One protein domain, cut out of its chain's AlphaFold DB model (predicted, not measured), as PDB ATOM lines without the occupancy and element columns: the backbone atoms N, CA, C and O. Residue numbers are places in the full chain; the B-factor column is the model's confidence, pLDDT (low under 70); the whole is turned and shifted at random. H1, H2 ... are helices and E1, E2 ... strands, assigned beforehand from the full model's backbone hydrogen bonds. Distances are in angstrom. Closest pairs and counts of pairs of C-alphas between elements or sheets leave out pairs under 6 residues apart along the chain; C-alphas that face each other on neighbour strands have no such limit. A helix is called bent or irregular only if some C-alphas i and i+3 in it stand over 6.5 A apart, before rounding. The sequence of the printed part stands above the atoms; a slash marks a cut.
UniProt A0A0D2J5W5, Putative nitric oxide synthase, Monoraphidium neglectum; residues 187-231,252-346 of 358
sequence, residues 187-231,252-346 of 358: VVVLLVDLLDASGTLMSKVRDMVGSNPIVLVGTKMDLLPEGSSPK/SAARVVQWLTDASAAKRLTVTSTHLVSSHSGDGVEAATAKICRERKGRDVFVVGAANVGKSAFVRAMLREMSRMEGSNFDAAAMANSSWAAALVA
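What this domain is: This is residues 187 to 231 and 252 to 346 of the 358 residues of the protein "Putative nitric oxide synthase" of Monoraphidium neglectum (UniProt A0A0D2J5W5). A strongly twisted wall of four parallel strands has H3 over one face and H4 on the other, with H5 crossing H4 on that side and its first part, residues 311 to 317, by the sheet. Far from the sheet, past H5, lie the small helices H6 and H7. The printed part has 140 residues, in the order E1 H1 H2 E2 H3 E3 H4 E4 H5 H6 H7; the sheet runs E3 E2 E1 E4, and the class is mixed, helices and strands. It is compact, with a radius of gyration of the C-alphas of 15.1 A and spans of 40 by 36 by 26 A.

How they stand to each other: Begin at inner strands E1, residues 187 to 193, and E2, residues 214 to 219; N 190 and O 215 are 2.9 A apart, within hydrogen-bond range. At edge strand E3, residues 271 to 277, find N 218 and O 275 at 2.8 A; at edge strand E4, residues 300 to 304, find N 189 and O 302 at 2.8 A. H3, residues 252 to 266, is over E3 and E2 at a height of 9.1 A, slantwise to the strands; its closest C-alphas to E3 are those of Val 257 and Thr 274, 6.5 A apart. On the opposite face H4, residues 285 to 296, runs along the strands at a height of 8.7 A, over E2 and, only just, E1 with 3 C-alphas. H5, residues 311 to 327, is on the sheet but over none of its strands, only just, with 2 C-alphas falling on E2 and 2 on E1. H4, with residues 285 to 289 alone, touches H5, about perpendicular at 79 degrees; their closest C-alphas, Glu 286 and Glu 321, are 6.1 A apart. H1, residues 197 to 200, is only just at the sheet's level, with a height of 3.7 A, and H2, residues 205 to 209, only grazes the sheet. E1, H1, H2 and E2 make a strand-helix-strand unit, parallel neighbour strands with helices between; E3, H4 and E4 make a split one, with E2 and E1 between its strands; both crossovers are right-handed. H6, residues 333 to 336, and H7, residues 341 to 346, are not on the sheet, and they are close but not clearly touching, Met 335 to Ala 341 being their closest C-alphas at 6.4 A. Each O i to N i+4 pair is within hydrogen-bond range in H2, H3, H4 and H7, and 11 of 13 are in H5; H1 and H6 are too short for such a pair.

Where its parts are: Find C-alpha 187 at (190.135, 247.742, 223.013); from there E1 runs 19.6 A. H3 starts at C-alpha 252, (169.152, 251.238, 204.640), and runs 21.2 A; E3 runs 16.5 A, E2 15.5 A and H4 15.9 A. H5 runs 26.2 A and is irregular, with C-alphas 324 and 327 at 7.4 A. H7 ends at C-alpha 346, (183.724, 269.659, 237.831).

The domain as a whole: The C-alphas farthest apart, of Ala 266 and Ala 346, are 43.9 A apart. Residues 232 to 251 are cut out, and C-alphas 231 and 252 are 13.0 A apart across the cut; of the links that are printed whole, none is long. The mean pLDDT of the printed part is 71.8, and residues 197 to 204, 224 to 231, 252 to 253, 298 and 324 to 346 are under 70.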
ATOM      1  N   VAL A 187     191.229 247.797 223.990       84.69
ATOM      2  CA  VAL A 187     190.135 247.742 223.013       84.69
ATOM      3  C   VAL A 187     190.184 248.971 222.103       84.69
ATOM      4  O   VAL A 187     190.143 250.116 222.555       84.69
ATOM      5  N   VAL A 188     190.282 248.668 220.811       87.31
ATOM      6  CA  VAL A 188     190.257 249.502 219.604       87.31
ATOM      7  C   VAL A 188     188.928 250.159 219.220       87.31
ATOM      8  O   VAL A 188     188.224 249.517 218.461       87.31
ATOM      9  N   VAL A 189     188.519 251.360 219.632       89.25
ATOM     10  CA  VAL A 189     187.297 251.978 219.058       89.25
ATOM     11  C   VAL A 189     187.666 252.830 217.845       89.25
ATOM     12  O   VAL A 189     188.251 253.904 217.998       89.25
ATOM     13  N   LEU A 190     187.330 252.356 216.643       88.94
ATOM     14  CA  LEU A 190     187.592 253.054 215.383       88.94
ATOM     15  C   LEU A 190     186.325 253.757 214.889       88.94
ATOM     16  O   LEU A 190     185.351 253.108 214.514       88.94
ATOM     17  N   LEU A 191     186.365 255.085 214.864       88.69
ATOM     18  CA  LEU A 191     185.282 255.927 214.367       88.69
ATOM     19  C   LEU A 191     185.441 256.176 212.870       88.69
ATOM     20  O   LEU A 191     186.492 256.647 212.426       88.69
ATOM     21  N   VAL A 192     184.374 255.900 212.127       87.06
ATOM     22  CA  VAL A 192     184.262 256.099 210.683       87.06
ATOM     23  C   VAL A 192     183.140 257.084 210.390       87.06
ATOM     24  O   VAL A 192     182.059 256.968 210.954       87.06
ATOM     25  N   ASP A 193     183.386 258.072 209.538       86.56
ATOM     26  CA  ASP A 193     182.323 258.927 209.010       86.56
ATOM     27  C   ASP A 193     181.598 258.184 207.881       86.56
ATOM     28  O   ASP A 193     182.253 257.716 206.954       86.56
ATOM     29  N   LEU A 194     180.273 258.042 207.953       80.75
ATOM     30  CA  LEU A 194     179.498 257.339 206.924       80.75
ATOM     31  C   LEU A 194     179.465 258.078 205.583       80.75
ATOM     32  O   LEU A 194     179.336 257.430 204.547       80.75
ATOM     33  N   LEU A 195     179.614 259.406 205.586       77.25
ATOM     34  CA  LEU A 195     179.648 260.197 204.355       77.25
ATOM     35  C   LEU A 195     181.025 260.197 203.683       77.25
ATOM     36  O   LEU A 195     181.116 260.381 202.474       77.25
ATOM     37  N   ASP A 196     182.085 259.962 204.457       77.38
ATOM     38  CA  ASP A 196     183.465 259.876 203.970       77.38
ATOM     39  C   ASP A 196     184.191 258.664 204.574       77.38
ATOM     40  O   ASP A 196     185.224 258.743 205.256       77.38
ATOM     41  N   ALA A 197     183.611 257.490 204.344       67.62
ATOM     42  CA  ALA A 197     184.146 256.247 204.877       67.62
ATOM     43  C   ALA A 197     185.432 255.812 204.150       67.62
ATOM     44  O   ALA A 197     186.300 255.183 204.759       67.62
ATOM     45  N   SER A 198     185.619 256.207 202.886       63.03
ATOM     46  CA  SER A 198     186.857 255.961 202.135       63.03
ATOM     47  C   SER A 198     188.044 256.751 202.696       63.03
ATOM     48  O   SER A 198     189.112 256.159 202.880       63.03
ATOM     49  N   GLY A 199     187.854 258.038 203.025       62.34
ATOM     50  CA  GLY A 199     188.883 258.886 203.633       62.34
ATOM     51  C   GLY A 199     189.150 258.555 205.103       62.34
ATOM     52  O   GLY A 199     190.286 258.641 205.575       62.34
ATOM     53  N   THR A 200     188.128 258.096 205.830       64.75
ATOM     54  CA  THR A 200     188.247 257.826 207.268       64.75
ATOM     55  C   THR A 200     188.814 256.444 207.599       64.75
ATOM     56  O   THR A 200     189.443 256.254 208.646       64.75
ATOM     57  N   LEU A 201     188.617 255.457 206.724       65.25
ATOM     58  CA  LEU A 201     189.069 254.085 206.945       65.25
ATOM     59  C   LEU A 201     190.571 253.969 206.614       65.25
ATOM     60  O   LEU A 201     190.977 253.434 205.583       65.25
ATOM     61  N   MET A 202     191.402 254.527 207.491       64.25
ATOM     62  CA  MET A 202     192.854 254.617 207.343       64.25
ATOM     63  C   MET A 202     193.500 253.225 207.201       64.25
ATOM     64  O   MET A 202     193.415 252.388 208.099       64.25
ATOM     65  N   SER A 203     194.211 252.994 206.094       59.81
ATOM     66  CA  SER A 203     194.846 251.706 205.756       59.81
ATOM     67  C   SER A 203     195.966 251.279 206.715       59.81
ATOM     68  O   SER A 203     196.231 250.090 206.849       59.81
ATOM     69  N   LYS A 204     196.585 252.230 207.427       65.94
ATOM     70  CA  LYS A 204     197.719 251.992 208.344       65.94
ATOM     71  C   LYS A 204     197.328 251.845 209.820       65.94
ATOM     72  O   LYS A 204     198.193 251.683 210.674       65.94
ATOM     73  N   VAL A 205     196.034 251.875 210.156       72.62
ATOM     74  CA  VAL A 205     195.588 251.706 211.557       72.62
ATOM     75  C   VAL A 205     195.950 250.323 212.098       72.62
ATOM     76  O   VAL A 205     196.221 250.190 213.290       72.62
ATOM     77  N   ARG A 206     196.037 249.305 211.235       73.81
ATOM     78  CA  ARG A 206     196.470 247.959 211.627       73.81
ATOM     79  C   ARG A 206     197.886 247.944 212.216       73.81
ATOM     80  O   ARG A 206     198.110 247.243 213.199       73.81
ATOM     81  N   ASP A 207     198.801 248.752 211.686       72.50
ATOM     82  CA  ASP A 207     200.190 248.817 212.168       72.50
ATOM     83  C   ASP A 207     200.280 249.457 213.560       72.50
ATOM     84  O   ASP A 207     201.140 249.108 214.369       72.50
ATOM     85  N   MET A 208     199.342 250.361 213.857       70.50
ATOM     86  CA  MET A 208     199.232 251.058 215.139       70.50
ATOM     87  C   MET A 208     198.531 250.205 216.204       70.50
ATOM     88  O   MET A 208     198.921 250.205 217.367       70.50
ATOM     89  N   VAL A 209     197.468 249.497 215.819       72.88
ATOM     90  CA  VAL A 209     196.600 248.760 216.750       72.88
ATOM     91  C   VAL A 209     197.101 247.330 216.990       72.88
ATOM     92  O   VAL A 209     196.837 246.757 218.050       72.88
ATOM     93  N   GLY A 210     197.874 246.763 216.059       75.19
ATOM     94  CA  GLY A 210     198.450 245.427 216.181       75.19
ATOM     95  C   GLY A 210     197.377 244.343 216.296       75.19
ATOM     96  O   GLY A 210     196.470 244.267 215.471       75.19
ATOM     97  N   SER A 211     197.484 243.507 217.331       75.75
ATOM     98  CA  SER A 211     196.587 242.365 217.582       75.75
ATOM     99  C   SER A 211     195.374 242.705 218.460       75.75
ATOM    100  O   SER A 211     194.679 241.803 218.930       75.75
ATOM    101  N   ASN A 212     195.144 243.986 218.758       82.69
ATOM    102  CA  ASN A 212     194.044 244.399 219.624       82.69
ATOM    103  C   ASN A 212     192.686 244.303 218.893       82.69
ATOM    104  O   ASN A 212     192.602 244.636 217.709       82.69
ATOM    105  N   PRO A 213     191.604 243.885 219.580       84.44
ATOM    106  CA  PRO A 213     190.273 243.824 218.982       84.44
ATOM    107  C   PRO A 213     189.759 245.226 218.643       84.44
ATOM    108  O   PRO A 213     189.846 246.136 219.475       84.44
ATOM    109  N   ILE A 214     189.196 245.382 217.442       87.38
ATOM    110  CA  ILE A 214     188.647 246.653 216.957       87.38
ATOM    111  C   ILE A 214     187.116 246.601 216.977       87.38
ATOM    112  O   ILE A 214     186.507 245.674 216.450       87.38
ATOM    113  N   VAL A 215     186.486 247.610 217.566       88.19
ATOM    114  CA  VAL A 215     185.056 247.902 217.472       88.19
ATOM    115  C   VAL A 215     184.897 249.060 216.494       88.19
ATOM    116  O   VAL A 215     185.453 250.139 216.711       88.19
ATOM    117  N   LEU A 216     184.166 248.826 215.408       88.69
ATOM    118  CA  LEU A 216     183.943 249.821 214.367       88.69
ATOM    119  C   LEU A 216     182.673 250.614 214.674       88.69
ATOM    120  O   LEU A 216     181.621 250.032 214.938       88.69
ATOM    121  N   VAL A 217     182.767 251.938 214.630       89.44
ATOM    122  CA  VAL A 217     181.655 252.843 214.928       89.44
ATOM    123  C   VAL A 217     181.450 253.795 213.751       89.44
ATOM    124  O   VAL A 217     182.247 254.705 213.540       89.44
ATOM    125  N   GLY A 218     180.381 253.584 212.984       88.25
ATOM    126  CA  GLY A 218     179.940 254.473 211.911       88.25
ATOM    127  C   GLY A 218     179.159 255.653 212.483       88.25
ATOM    128  O   GLY A 218     178.122 255.463 213.105       88.25
ATOM    129  N   THR A 219     179.662 256.864 212.297       87.12
ATOM    130  CA  THR A 219     179.087 258.117 212.800       87.12
ATOM    131  C   THR A 219     178.278 258.831 211.720       87.12
ATOM    132  O   THR A 219     178.461 258.571 210.534       87.12
ATOM    133  N   LYS A 220     177.420 259.773 212.132       85.19
ATOM    134  CA  LYS A 220     176.557 260.575 211.243       85.19
ATOM    135  C   LYS A 220     175.482 259.760 210.517       85.19
ATOM    136  O   LYS A 220     175.139 260.036 209.372       85.19
ATOM    137  N   MET A 221     174.935 258.747 211.190       78.31
ATOM    138  CA  MET A 221     173.809 257.958 210.670       78.31
ATOM    139  C   MET A 221     172.563 258.816 210.387       78.31
ATOM    140  O   MET A 221     171.761 258.458 209.534       78.31
ATOM    141  N   ASP A 222     172.436 259.958 211.060       76.19
ATOM    142  CA  ASP A 222     171.400 260.975 210.844       76.19
ATOM    143  C   ASP A 222     171.370 261.556 209.424       76.19
ATOM    144  O   ASP A 222     170.326 262.020 208.981       76.19
ATOM    145  N   LEU A 223     172.487 261.512 208.693       73.38
ATOM    146  CA  LEU A 223     172.566 262.036 207.328       73.38
ATOM    147  C   LEU A 223     172.123 261.014 206.271       73.38
ATOM    148  O   LEU A 223     172.144 261.310 205.077       73.38
ATOM    149  N   LEU A 224     171.735 259.807 206.691       69.56
ATOM    150  CA  LEU A 224     171.163 258.803 205.802       69.56
ATOM    151  C   LEU A 224     169.655 259.053 205.623       69.56
ATOM    152  O   LEU A 224     168.988 259.416 206.590       69.56
ATOM    153  N   PRO A 225     169.101 258.827 204.415       61.81
ATOM    154  CA  PRO A 225     167.681 259.041 204.144       61.81
ATOM    155  C   PRO A 225     166.791 258.239 205.107       61.81
ATOM    156  O   PRO A 225     167.102 257.091 205.442       61.81
ATOM    157  N   GLU A 226     165.700 258.869 205.555       49.88
ATOM    158  CA  GLU A 226     164.822 258.385 206.625       49.88
ATOM    159  C   GLU A 226     164.252 256.987 206.318       49.88
ATOM    160  O   GLU A 226     163.498 256.771 205.374       49.88
ATOM    161  N   GLY A 227     164.679 256.017 207.129       49.66
ATOM    162  CA  GLY A 227     164.369 254.583 207.013       49.66
ATOM    163  C   GLY A 227     165.383 253.688 207.746       49.66
ATOM    164  O   GLY A 227     165.517 252.502 207.446       49.66
ATOM    165  N   SER A 228     166.164 254.276 208.657       47.28
ATOM    166  CA  SER A 228     167.394 253.737 209.252       47.28
ATOM    167  C   SER A 228     167.395 253.791 210.785       47.28
ATOM    168  O   SER A 228     168.441 253.590 211.403       47.28
ATOM    169  N   SER A 229     166.252 254.062 211.429       40.91
ATOM    170  CA  SER A 229     166.197 254.077 212.892       40.91
ATOM    171  C   SER A 229     166.510 252.674 213.440       40.91
ATOM    172  O   SER A 229     165.810 251.729 213.073       40.91
ATOM    173  N   PRO A 230     167.481 252.506 214.361       49.22
ATOM    174  CA  PRO A 230     167.897 251.197 214.885       49.22
ATOM    175  C   PRO A 230     166.856 250.483 215.759       49.22
ATOM    176  O   PRO A 230     167.184 249.481 216.395       49.22
ATOM    177  N   LYS A 231     165.630 251.009 215.863       40.34
ATOM    178  CA  LYS A 231     164.647 250.586 216.866       40.34
ATOM    179  C   LYS A 231     164.093 249.172 216.643       40.34
ATOM    180  O   LYS A 231     163.499 248.645 217.574       40.34
ATOM    181  N   SER A 252     167.886 250.665 205.119       63.78
ATOM    182  CA  SER A 252     169.152 251.238 204.640       63.78
ATOM    183  C   SER A 252     170.326 250.981 205.611       63.78
ATOM    184  O   SER A 252     171.451 250.726 205.184       63.78
ATOM    185  N   ALA A 253     170.053 250.922 206.922       66.31
ATOM    186  CA  ALA A 253     171.047 250.690 207.971       66.31
ATOM    187  C   ALA A 253     171.741 249.314 207.893       66.31
ATOM    188  O   ALA A 253     172.967 249.252 208.005       66.31
ATOM    189  N   ALA A 254     171.005 248.226 207.639       72.31
ATOM    190  CA  ALA A 254     171.576 246.878 207.546       72.31
ATOM    191  C   ALA A 254     172.566 246.761 206.375       72.31
ATOM    192  O   ALA A 254     173.648 246.184 206.507       72.31
ATOM    193  N   ARG A 255     172.238 247.394 205.240       77.50
ATOM    194  CA  ARG A 255     173.123 247.464 204.066       77.50
ATOM    195  C   ARG A 255     174.406 248.233 204.369       77.50
ATOM    196  O   ARG A 255     175.475 247.815 203.935       77.50
ATOM    197  N   VAL A 256     174.310 249.320 205.133       80.56
ATOM    198  CA  VAL A 256     175.472 250.125 205.538       80.56
ATOM    199  C   VAL A 256     176.370 249.354 206.510       80.56
ATOM    200  O   VAL A 256     177.590 249.373 206.353       80.56
ATOM    201  N   VAL A 257     175.799 248.626 207.476       82.56
ATOM    202  CA  VAL A 257     176.573 247.769 208.394       82.56
ATOM    203  C   VAL A 257     177.303 246.664 207.632       82.56
ATOM    204  O   VAL A 257     178.489 246.431 207.887       82.56
ATOM    205  N   GLN A 258     176.625 246.011 206.685       82.31
ATOM    206  CA  GLN A 258     177.238 244.984 205.845       82.31
ATOM    207  C   GLN A 258     178.382 245.571 205.013       82.31
ATOM    208  O   GLN A 258     179.503 245.074 205.080       82.31
ATOM    209  N   TRP A 259     178.140 246.692 204.329       83.56
ATOM    210  CA  TRP A 259     179.155 247.379 203.532       83.56
ATOM    211  C   TRP A 259     180.383 247.787 204.356       83.56
ATOM    212  O   TRP A 259     181.515 247.569 203.928       83.56
ATOM    213  N   LEU A 260     180.189 248.323 205.565       82.75
ATOM    214  CA  LEU A 260     181.293 248.663 206.469       82.75
ATOM    215  C   LEU A 260     182.087 247.431 206.914       82.75
ATOM    216  O   LEU A 260     183.311 247.501 207.069       82.75
ATOM    217  N   THR A 261     181.400 246.313 207.135       83.44
ATOM    218  CA  THR A 261     182.025 245.046 207.524       83.44
ATOM    219  C   THR A 261     182.868 244.497 206.374       83.44
ATOM    220  O   THR A 261     184.035 244.164 206.584       83.44
ATOM    221  N   ASP A 262     182.338 244.525 205.151       82.38
ATOM    222  CA  ASP A 262     183.044 244.109 203.936       82.38
ATOM    223  C   ASP A 262     184.242 245.025 203.636       82.38
ATOM    224  O   ASP A 262     185.350 244.550 203.370       82.38
ATOM    225  N   ALA A 263     184.075 246.345 203.777       80.62
ATOM    226  CA  ALA A 263     185.151 247.324 203.612       80.62
ATOM    227  C   ALA A 263     186.274 247.135 204.649       80.62
ATOM    228  O   ALA A 263     187.460 247.309 204.347       80.62
ATOM    229  N   SER A 264     185.915 246.747 205.874       79.50
ATOM    230  CA  SER A 264     186.877 246.450 206.938       79.50
ATOM    231  C   SER A 264     187.596 245.121 206.714       79.50
ATOM    232  O   SER A 264     188.804 245.026 206.956       79.50
ATOM    233  N   ALA A 265     186.884 244.118 206.195       80.62
ATOM    234  CA  ALA A 265     187.451 242.833 205.807       80.62
ATOM    235  C   ALA A 265     188.444 242.986 204.645       80.62
ATOM    236  O   ALA A 265     189.551 242.448 204.713       80.62
ATOM    237  N   ALA A 266     188.114 243.806 203.639       78.31
ATOM    238  CA  ALA A 266     189.003 244.123 202.519       78.31
ATOM    239  C   ALA A 266     190.331 244.754 202.981       78.31
ATOM    240  O   ALA A 266     191.391 244.472 202.425       78.31
ATOM    241  N   LYS A 267     190.302 245.550 204.059       73.69
ATOM    242  CA  LYS A 267     191.496 246.152 204.683       73.69
ATOM    243  C   LYS A 267     192.144 245.274 205.758       73.69
ATOM    244  O   LYS A 267     193.069 245.710 206.442       73.69
ATOM    245  N   ARG A 268     191.691 244.023 205.891       77.38
ATOM    246  CA  ARG A 268     192.182 243.022 206.846       77.38
ATOM    247  C   ARG A 268     192.150 243.509 208.305       77.38
ATOM    248  O   ARG A 268     193.058 243.194 209.075       77.38
ATOM    249  N   LEU A 269     191.149 244.293 208.695       77.81
ATOM    250  CA  LEU A 269     190.968 244.708 210.089       77.81
ATOM    251  C   LEU A 269     190.244 243.603 210.871       77.81
ATOM    252  O   LEU A 269     189.240 243.066 210.411       77.81
ATOM    253  N   THR A 270     190.726 243.272 212.070       76.44
ATOM    254  CA  THR A 270     190.067 242.312 212.971       76.44
ATOM    255  C   THR A 270     188.948 243.009 213.750       76.44
ATOM    256  O   THR A 270     189.115 243.381 214.918       76.44
ATOM    257  N   VAL A 271     187.822 243.240 213.071       81.75
ATOM    258  CA  VAL A 271     186.640 243.891 213.650       81.75
ATOM    259  C   VAL A 271     185.810 242.875 214.440       81.75
ATOM    260  O   VAL A 271     185.498 241.797 213.946       81.75
ATOM    261  N   THR A 272     185.463 243.214 215.683       82.62
ATOM    262  CA  THR A 272     184.638 242.383 216.582       82.62
ATOM    263  C   THR A 272     183.149 242.653 216.393       82.62
ATOM    264  O   THR A 272     182.341 241.728 216.380       82.62
ATOM    265  N   SER A 273     182.773 243.926 216.272       79.75
ATOM    266  CA  SER A 273     181.406 244.349 215.979       79.75
ATOM    267  C   SER A 273     181.392 245.732 215.335       79.75
ATOM    268  O   SER A 273     182.270 246.559 215.601       79.75
ATOM    269  N   THR A 274     180.382 245.960 214.498       84.50
ATOM    270  CA  THR A 274     180.131 247.226 213.803       84.50
ATOM    271  C   THR A 274     178.849 247.841 214.355       84.50
ATOM    272  O   THR A 274     177.829 247.160 214.442       84.50
ATOM    273  N   HIS A 275     178.898 249.115 214.735       86.75
ATOM    274  CA  HIS A 275     177.753 249.863 215.256       86.75
ATOM    275  C   HIS A 275     177.576 251.163 214.485       86.75
ATOM    276  O   HIS A 275     178.560 251.825 214.163       86.75
ATOM    277  N   LEU A 276     176.329 251.544 214.225       85.88
ATOM    278  CA  LEU A 276     175.991 252.857 213.684       85.88
ATOM    279  C   LEU A 276     175.520 253.758 214.820       85.88
ATOM    280  O   LEU A 276     174.751 253.326 215.678       85.88
ATOM    281  N   VAL A 277     176.007 254.993 214.835       86.31
ATOM    282  CA  VAL A 277     175.701 255.978 215.868       86.31
ATOM    283  C   VAL A 277     175.413 257.342 215.251       86.31
ATOM    284  O   VAL A 277     176.092 257.794 214.322       86.31
ATOM    285  N   SER A 278     174.451 258.050 215.831       83.31
ATOM    286  CA  SER A 278     174.327 259.494 215.666       83.31
ATOM    287  C   SER A 278     174.797 260.175 216.944       83.31
ATOM    288  O   SER A 278     174.224 260.001 218.016       83.31
ATOM    289  N   SER A 279     175.862 260.971 216.844       77.56
ATOM    290  CA  SER A 279     176.370 261.722 218.002       77.56
ATOM    291  C   SER A 279     175.495 262.929 218.355       77.56
ATOM    292  O   SER A 279     175.622 263.455 219.459       77.56
ATOM    293  N   HIS A 280     174.657 263.393 217.420       74.31
ATOM    294  CA  HIS A 280     173.765 264.532 217.628       74.31
ATOM    295  C   HIS A 280     172.449 264.087 218.271       74.31
ATOM    296  O   HIS A 280     172.069 264.631 219.306       74.31
ATOM    297  N   SER A 281     171.818 263.051 217.712       73.12
ATOM    298  CA  SER A 281     170.557 262.506 218.227       73.12
ATOM    299  C   SER A 281     170.755 261.564 219.421       73.12
ATOM    300  O   SER A 281     169.833 261.356 220.198       73.12
ATOM    301  N   GLY A 282     171.960 261.006 219.593       72.44
ATOM    302  CA  GLY A 282     172.259 259.999 220.619       72.44
ATOM    303  C   GLY A 282     171.876 258.571 220.215       72.44
ATOM    304  O   GLY A 282     172.198 257.622 220.929       72.44
ATOM    305  N   ASP A 283     171.247 258.397 219.050       78.56
ATOM    306  CA  ASP A 283     170.821 257.093 218.549       78.56
ATOM    307  C   ASP A 283     172.008 256.143 218.357       78.56
ATOM    308  O   ASP A 283     173.052 256.509 217.809       78.56
ATOM    309  N   GLY A 284     171.848 254.902 218.819       79.06
ATOM    310  CA  GLY A 284     172.856 253.842 218.705       79.06
ATOM    311  C   GLY A 284     174.056 253.974 219.654       79.06
ATOM    312  O   GLY A 284     174.812 253.010 219.805       79.06
ATOM    313  N   VAL A 285     174.226 255.113 220.341       82.19
ATOM    314  CA  VAL A 285     175.340 255.334 221.283       82.19
ATOM    315  C   VAL A 285     175.225 254.410 222.494       82.19
ATOM    316  O   VAL A 285     176.239 253.869 222.936       82.19
ATOM    317  N   GLU A 286     174.014 254.160 222.988       80.75
ATOM    318  CA  GLU A 286     173.755 253.231 224.093       80.75
ATOM    319  C   GLU A 286     174.230 251.805 223.754       80.75
ATOM    320  O   GLU A 286     175.044 251.216 224.472       80.75
ATOM    321  N   ALA A 287     173.799 251.276 222.603       81.00
ATOM    322  CA  ALA A 287     174.164 249.939 222.135       81.00
ATOM    323  C   ALA A 287     175.678 249.800 221.896       81.00
ATOM    324  O   ALA A 287     176.285 248.795 222.286       81.00
ATOM    325  N   ALA A 288     176.303 250.824 221.302       84.19
ATOM    326  CA  ALA A 288     177.751 250.874 221.117       84.19
ATOM    327  C   ALA A 288     178.488 250.890 222.467       84.19
ATOM    328  O   ALA A 288     179.436 250.127 222.667       84.19
ATOM    329  N   THR A 289     178.025 251.701 223.420       83.50
ATOM    330  CA  THR A 289     178.632 251.841 224.752       83.50
ATOM    331  C   THR A 289     178.535 250.538 225.539       83.50
ATOM    332  O   THR A 289     179.548 250.055 226.047       83.50
ATOM    333  N   ALA A 290     177.365 249.891 225.553       81.12
ATOM    334  CA  ALA A 290     177.167 248.594 226.196       81.12
ATOM    335  C   ALA A 290     178.098 247.512 225.623       81.12
ATOM    336  O   ALA A 290     178.690 246.727 226.373       81.12
ATOM    337  N   LYS A 291     178.275 247.470 224.296       80.88
ATOM    338  CA  LYS A 291     179.176 246.508 223.649       80.88
ATOM    339  C   LYS A 291     180.644 246.803 223.958       80.88
ATOM    340  O   LYS A 291     181.374 245.870 224.289       80.88
ATOM    341  N   ILE A 292     181.058 248.071 223.940       84.38
ATOM    342  CA  ILE A 292     182.419 248.473 224.322       84.38
ATOM    343  C   ILE A 292     182.700 248.083 225.778       84.38
ATOM    344  O   ILE A 292     183.746 247.498 226.053       84.38
ATOM    345  N   CYS A 293     181.761 248.315 226.698       79.31
ATOM    346  CA  CYS A 293     181.896 247.916 228.101       79.31
ATOM    347  C   CYS A 293     182.028 246.392 228.267       79.31
ATOM    348  O   CYS A 293     182.893 245.934 229.017       79.31
ATOM    349  N   ARG A 294     181.245 245.599 227.522       80.56
ATOM    350  CA  ARG A 294     181.344 244.125 227.521       80.56
ATOM    351  C   ARG A 294     182.688 243.626 226.992       80.56
ATOM    352  O   ARG A 294     183.264 242.700 227.559       80.56
ATOM    353  N   GLU A 295     183.200 244.238 225.925       77.00
ATOM    354  CA  GLU A 295     184.502 243.874 225.355       77.00
ATOM    355  C   GLU A 295     185.675 244.376 226.205       77.00
ATOM    356  O   GLU A 295     186.749 243.768 226.195       77.00
ATOM    357  N   ARG A 296     185.484 245.450 226.984       80.06
ATOM    358  CA  ARG A 296     186.535 246.065 227.799       80.06
ATOM    359  C   ARG A 296     187.178 245.053 228.747       80.06
ATOM    360  O   ARG A 296     188.401 244.976 228.763       80.06
ATOM    361  N   LYS A 297     186.403 244.253 229.496       73.75
ATOM    362  CA  LYS A 297     186.916 243.247 230.464       73.75
ATOM    363  C   LYS A 297     188.087 243.771 231.329       73.75
ATOM    364  O   LYS A 297     189.089 243.085 231.506       73.75
ATOM    365  N   GLY A 298     188.009 245.026 231.787       69.38
ATOM    366  CA  GLY A 298     189.063 245.678 232.586       69.38
ATOM    367  C   GLY A 298     190.309 246.159 231.817       69.38
ATOM    368  O   GLY A 298     191.316 246.493 232.440       69.38
ATOM    369  N   ARG A 299     190.269 246.188 230.480       77.19
ATOM    370  CA  ARG A 299     191.315 246.750 229.607       77.19
ATOM    371  C   ARG A 299     191.103 248.242 229.353       77.19
ATOM    372  O   ARG A 299     190.012 248.779 229.560       77.19
ATOM    373  N   ASP A 300     192.143 248.902 228.861       79.56
ATOM    374  CA  ASP A 300     192.048 250.293 228.422       79.56
ATOM    375  C   ASP A 300     191.272 250.367 227.098       79.56
ATOM    376  O   ASP A 300     191.302 249.432 226.293       79.56
ATOM    377  N   VAL A 301     190.555 251.467 226.871       84.00
ATOM    378  CA  VAL A 301     189.825 251.720 225.621       84.00
ATOM    379  C   VAL A 301     190.480 252.904 224.928       84.00
ATOM    380  O   VAL A 301     190.646 253.956 225.545       84.00
ATOM    381  N   PHE A 302     190.831 252.741 223.655       85.81
ATOM    382  CA  PHE A 302     191.382 253.815 222.834       85.81
ATOM    383  C   PHE A 302     190.389 254.190 221.747       85.81
ATOM    384  O   PHE A 302     189.899 253.331 221.026       85.81
ATOM    385  N   VAL A 303     190.123 255.486 221.611       86.75
ATOM    386  CA  VAL A 303     189.271 256.022 220.546       86.75
ATOM    387  C   VAL A 303     190.156 256.621 219.454       86.75
ATOM    388  O   VAL A 303     190.948 257.533 219.717       86.75
ATOM    389  N   VAL A 304     190.022 256.108 218.231       84.75
ATOM    390  CA  VAL A 304     190.829 256.460 217.053       84.75
ATOM    391  C   VAL A 304     189.906 256.821 215.888       84.75
ATOM    392  O   VAL A 304     188.825 256.263 215.748       84.75
ATOM    393  N   GLY A 305     190.317 257.773 215.053       84.00
ATOM    394  CA  GLY A 305     189.580 258.159 213.847       84.00
ATOM    395  C   GLY A 305     190.133 259.436 213.213       84.00
ATOM    396  O   GLY A 305     190.810 260.226 213.890       84.00
ATOM    397  N   ALA A 306     189.822 259.652 211.934       78.50
ATOM    398  CA  ALA A 306     190.270 260.813 211.161       78.50
ATOM    399  C   ALA A 306     189.777 262.152 211.749       78.50
ATOM    400  O   ALA A 306     188.949 262.199 212.668       78.50
ATOM    401  N   ALA A 307     190.326 263.275 211.285       73.38
ATOM    402  CA  ALA A 307     189.801 264.593 211.644       73.38
ATOM    403  C   ALA A 307     188.332 264.719 211.183       73.38
ATOM    404  O   ALA A 307     187.935 264.095 210.211       73.38
ATOM    405  N   ASN A 308     187.508 265.477 211.912       80.88
ATOM    406  CA  ASN A 308     186.094 265.730 211.578       80.88
ATOM    407  C   ASN A 308     185.107 264.532 211.594       80.88
ATOM    408  O   ASN A 308     183.909 264.724 211.393       80.88
ATOM    409  N   VAL A 309     185.543 263.326 211.966       81.94
ATOM    410  CA  VAL A 309     184.652 262.151 212.157       81.94
ATOM    411  C   VAL A 309     183.736 262.268 213.383       81.94
ATOM    412  O   VAL A 309     182.995 261.356 213.713       81.94
ATOM    413  N   GLY A 310     183.845 263.355 214.152       82.62
ATOM    414  CA  GLY A 310     183.031 263.555 215.351       82.62
ATOM    415  C   GLY A 310     183.537 262.862 216.623       82.62
ATOM    416  O   GLY A 310     182.756 262.702 217.553       82.62
ATOM    417  N   LYS A 311     184.833 262.515 216.740       86.62
ATOM    418  CA  LYS A 311     185.410 261.880 217.955       86.62
ATOM    419  C   LYS A 311     184.992 262.554 219.263       86.62
ATOM    420  O   LYS A 311     184.524 261.886 220.176       86.62
ATOM    421  N   SER A 312     185.120 263.876 219.351       83.00
ATOM    422  CA  SER A 312     184.769 264.625 220.564       83.00
ATOM    423  C   SER A 312     183.260 264.670 220.821       83.00
ATOM    424  O   SER A 312     182.843 264.852 221.961       83.00
ATOM    425  N   ALA A 313     182.427 264.540 219.784       83.88
ATOM    426  CA  ALA A 313     180.976 264.428 219.934       83.88
ATOM    427  C   ALA A 313     180.593 263.034 220.444       83.88
ATOM    428  O   ALA A 313     179.870 262.932 221.432       83.88
ATOM    429  N   PHE A 314     181.176 261.985 219.859       87.62
ATOM    430  CA  PHE A 314     180.991 260.607 220.300       87.62
ATOM    431  C   PHE A 314     181.443 260.393 221.748       87.62
ATOM    432  O   PHE A 314     180.685 259.845 222.537       87.62
ATOM    433  N   VAL A 315     182.632 260.879 222.132       86.81
ATOM    434  CA  VAL A 315     183.120 260.763 223.519       86.81
ATOM    435  C   VAL A 315     182.144 261.427 224.488       86.81
ATOM    436  O   VAL A 315     181.780 260.824 225.486       86.81
ATOM    437  N   ARG A 316     181.642 262.629 224.184       85.12
ATOM    438  CA  ARG A 316     180.639 263.291 225.036       85.12
ATOM    439  C   ARG A 316     179.339 262.495 225.140       85.12
ATOM    440  O   ARG A 316     178.795 262.393 226.234       85.12
ATOM    441  N   ALA A 317     178.844 261.956 224.027       84.62
ATOM    442  CA  ALA A 317     177.634 261.141 224.022       84.62
ATOM    443  C   ALA A 317     177.831 259.855 224.844       84.62
ATOM    444  O   ALA A 317     177.025 259.555 225.715       84.62
ATOM    445  N   MET A 318     178.959 259.170 224.656       85.50
ATOM    446  CA  MET A 318     179.338 257.979 225.414       85.50
ATOM    447  C   MET A 318     179.442 258.260 226.917       85.50
ATOM    448  O   MET A 318     178.947 257.472 227.712       85.50
ATOM    449  N   LEU A 319     180.043 259.385 227.321       84.25
ATOM    450  CA  LEU A 319     180.140 259.765 228.734       84.25
ATOM    451  C   LEU A 319     178.767 260.007 229.366       84.25
ATOM    452  O   LEU A 319     178.535 259.570 230.487       84.25
ATOM    453  N   ARG A 320     177.846 260.648 228.638       83.19
ATOM    454  CA  ARG A 320     176.464 260.838 229.103       83.19
ATOM    455  C   ARG A 320     175.739 259.506 229.286       83.19
ATOM    456  O   ARG A 320     175.066 259.330 230.296       83.19
ATOM    457  N   GLU A 321     175.909 258.574 228.350       79.88
ATOM    458  CA  GLU A 321     175.304 257.240 228.441       79.88
ATOM    459  C   GLU A 321     175.918 256.398 229.564       79.88
ATOM    460  O   GLU A 321     175.198 255.729 230.300       79.88
ATOM    461  N   MET A 322     177.234 256.489 229.770       77.88
ATOM    462  CA  MET A 322     177.894 255.843 230.907       77.88
ATOM    463  C   MET A 322     177.360 256.355 232.244       77.88
ATOM    464  O   MET A 322     177.100 255.538 233.121       77.88
ATOM    465  N   SER A 323     177.137 257.666 232.379       74.62
ATOM    466  CA  SER A 323     176.525 258.240 233.583       74.62
ATOM    467  C   SER A 323     175.054 257.840 233.764       74.62
ATOM    468  O   SER A 323     174.581 257.754 234.890       74.62
ATOM    469  N   ARG A 324     174.310 257.544 232.686       69.56
ATOM    470  CA  ARG A 324     172.930 257.015 232.787       69.56
ATOM    471  C   ARG A 324     172.882 255.545 233.210       69.56
ATOM    472  O   ARG A 324     171.927 255.144 233.867       69.56
ATOM    473  N   MET A 325     173.891 254.751 232.850       61.06
ATOM    474  CA  MET A 325     173.973 253.319 233.177       61.06
ATOM    475  C   MET A 325     174.404 253.023 234.629       61.06
ATOM    476  O   MET A 325     174.450 251.857 235.018       61.06
ATOM    477  N   GLU A 326     174.668 254.046 235.450       50.97
ATOM    478  CA  GLU A 326     175.123 253.940 236.851       50.97
ATOM    479  C   GLU A 326     174.164 253.170 237.795       50.97
ATOM    480  O   GLU A 326     174.541 252.851 238.919       50.97
ATOM    481  N   GLY A 327     172.952 252.804 237.353       43.50
ATOM    482  CA  GLY A 327     171.961 252.068 238.153       43.50
ATOM    483  C   GLY A 327     172.040 250.534 238.117       43.50
ATOM    484  O   GLY A 327     171.424 249.883 238.959       43.50
ATOM    485  N   SER A 328     172.775 249.918 237.184       40.28
ATOM    486  CA  SER A 328     172.850 248.450 237.089       40.28
ATOM    487  C   SER A 328     174.270 247.969 236.778       40.28
ATOM    488  O   SER A 328     174.683 247.926 235.621       40.28
ATOM    489  N   ASN A 329     174.997 247.567 237.825       38.84
ATOM    490  CA  ASN A 329     176.308 246.901 237.780       38.84
ATOM    491  C   ASN A 329     177.449 247.674 237.088       38.84
ATOM    492  O   ASN A 329     178.051 247.178 236.131       38.84
ATOM    493  N   PHE A 330     177.827 248.840 237.626       44.50
ATOM    494  CA  PHE A 330     179.081 249.498 237.249       44.50
ATOM    495  C   PHE A 330     179.860 250.025 238.464       44.50
ATOM    496  O   PHE A 330     179.328 250.760 239.289       44.50
ATOM    497  N   ASP A 331     181.141 249.655 238.558       42.56
ATOM    498  CA  ASP A 331     182.065 250.126 239.596       42.56
ATOM    499  C   ASP A 331     182.456 251.593 239.350       42.56
ATOM    500  O   ASP A 331     183.360 251.896 238.561       42.56
ATOM    501  N   ALA A 332     181.825 252.513 240.083       41.62
ATOM    502  CA  ALA A 332     182.164 253.941 240.108       41.62
ATOM    503  C   ALA A 332     183.654 254.208 240.440       41.62
ATOM    504  O   ALA A 332     184.240 255.202 240.002       41.62
ATOM    505  N   ALA A 333     184.314 253.275 241.137       40.09
ATOM    506  CA  ALA A 333     185.737 253.336 241.469       40.09
ATOM    507  C   ALA A 333     186.669 253.297 240.237       40.09
ATOM    508  O   ALA A 333     187.754 253.885 240.258       40.09
ATOM    509  N   ALA A 334     186.252 252.664 239.132       41.16
ATOM    510  CA  ALA A 334     187.044 252.619 237.899       41.16
ATOM    511  C   ALA A 334     187.036 253.961 237.135       41.16
ATOM    512  O   ALA A 334     187.956 254.228 236.360       41.16
ATOM    513  N   MET A 335     186.024 254.809 237.370       40.59
ATOM    514  CA  MET A 335     185.930 256.173 236.833       40.59
ATOM    515  C   MET A 335     186.646 257.193 237.728       40.59
ATOM    516  O   MET A 335     187.353 258.058 237.206       40.59
ATOM    517  N   ALA A 336     186.548 257.052 239.056       41.53
ATOM    518  CA  ALA A 336     187.210 257.939 240.020       41.53
ATOM    519  C   ALA A 336     188.749 257.924 239.910       41.53
ATOM    520  O   ALA A 336     189.393 258.951 240.106       41.53
ATOM    521  N   ASN A 337     189.340 256.793 239.503       39.03
ATOM    522  CA  ASN A 337     190.788 256.655 239.284       39.03
ATOM    523  C   ASN A 337     191.289 257.205 237.938       39.03
ATOM    524  O   ASN A 337     192.461 257.051 237.590       39.03
ATOM    525  N   SER A 338     190.421 257.843 237.156       40.16
ATOM    526  CA  SER A 338     190.807 258.478 235.909       40.16
ATOM    527  C   SER A 338     190.762 259.994 236.097       40.16
ATOM    528  O   SER A 338     189.694 260.584 236.243       40.16
ATOM    529  N   SER A 339     191.935 260.640 236.139       40.38
ATOM    530  CA  SER A 339     192.085 262.050 236.553       40.38
ATOM    531  C   SER A 339     191.342 263.074 235.676       40.38
ATOM    532  O   SER A 339     191.392 264.270 235.942       40.38
ATOM    533  N   TRP A 340     190.650 262.624 234.628       37.69
ATOM    534  CA  TRP A 340     189.847 263.448 233.733       37.69
ATOM    535  C   TRP A 340     188.354 263.447 234.095       37.69
ATOM    536  O   TRP A 340     187.693 264.443 233.813       37.69
ATOM    537  N   ALA A 341     187.814 262.401 234.738       38.22
ATOM    538  CA  ALA A 341     186.389 262.339 235.085       38.22
ATOM    539  C   ALA A 341     186.037 263.392 236.147       38.22
ATOM    540  O   ALA A 341     185.076 264.136 235.981       38.22
ATOM    541  N   ALA A 342     186.883 263.553 237.168       34.16
ATOM    542  CA  ALA A 342     186.712 264.595 238.180       34.16
ATOM    543  C   ALA A 342     186.853 266.014 237.593       34.16
ATOM    544  O   ALA A 342     186.061 266.890 237.924       34.16
ATOM    545  N   ALA A 343     187.800 266.240 236.675       34.31
ATOM    546  CA  ALA A 343     188.027 267.556 236.070       34.31
ATOM    547  C   ALA A 343     186.933 267.960 235.059       34.31
ATOM    548  O   ALA A 343     186.556 269.128 235.002       34.31
ATOM    549  N   LEU A 344     186.385 267.014 234.285       38.81
ATOM    550  CA  LEU A 344     185.309 267.285 233.319       38.81
ATOM    551  C   LEU A 344     183.925 267.363 233.970       38.81
ATOM    552  O   LEU A 344     183.132 268.211 233.567       38.81
ATOM    553  N   VAL A 345     183.653 266.547 234.994       36.69
ATOM    554  CA  VAL A 345     182.421 266.648 235.796       36.69
ATOM    555  C   VAL A 345     182.429 267.926 236.647       36.69
ATOM    556  O   VAL A 345     181.391 268.571 236.773       36.69
ATOM    557  N   ALA A 346     183.592 268.369 237.147       33.47
ATOM    558  CA  ALA A 346     183.724 269.659 237.831       33.47
ATOM    559  C   ALA A 346     183.648 270.867 236.875       33.47
ATOM    560  O   ALA A 346     183.122 271.912 237.251       33.47
TER     561      ALA A 346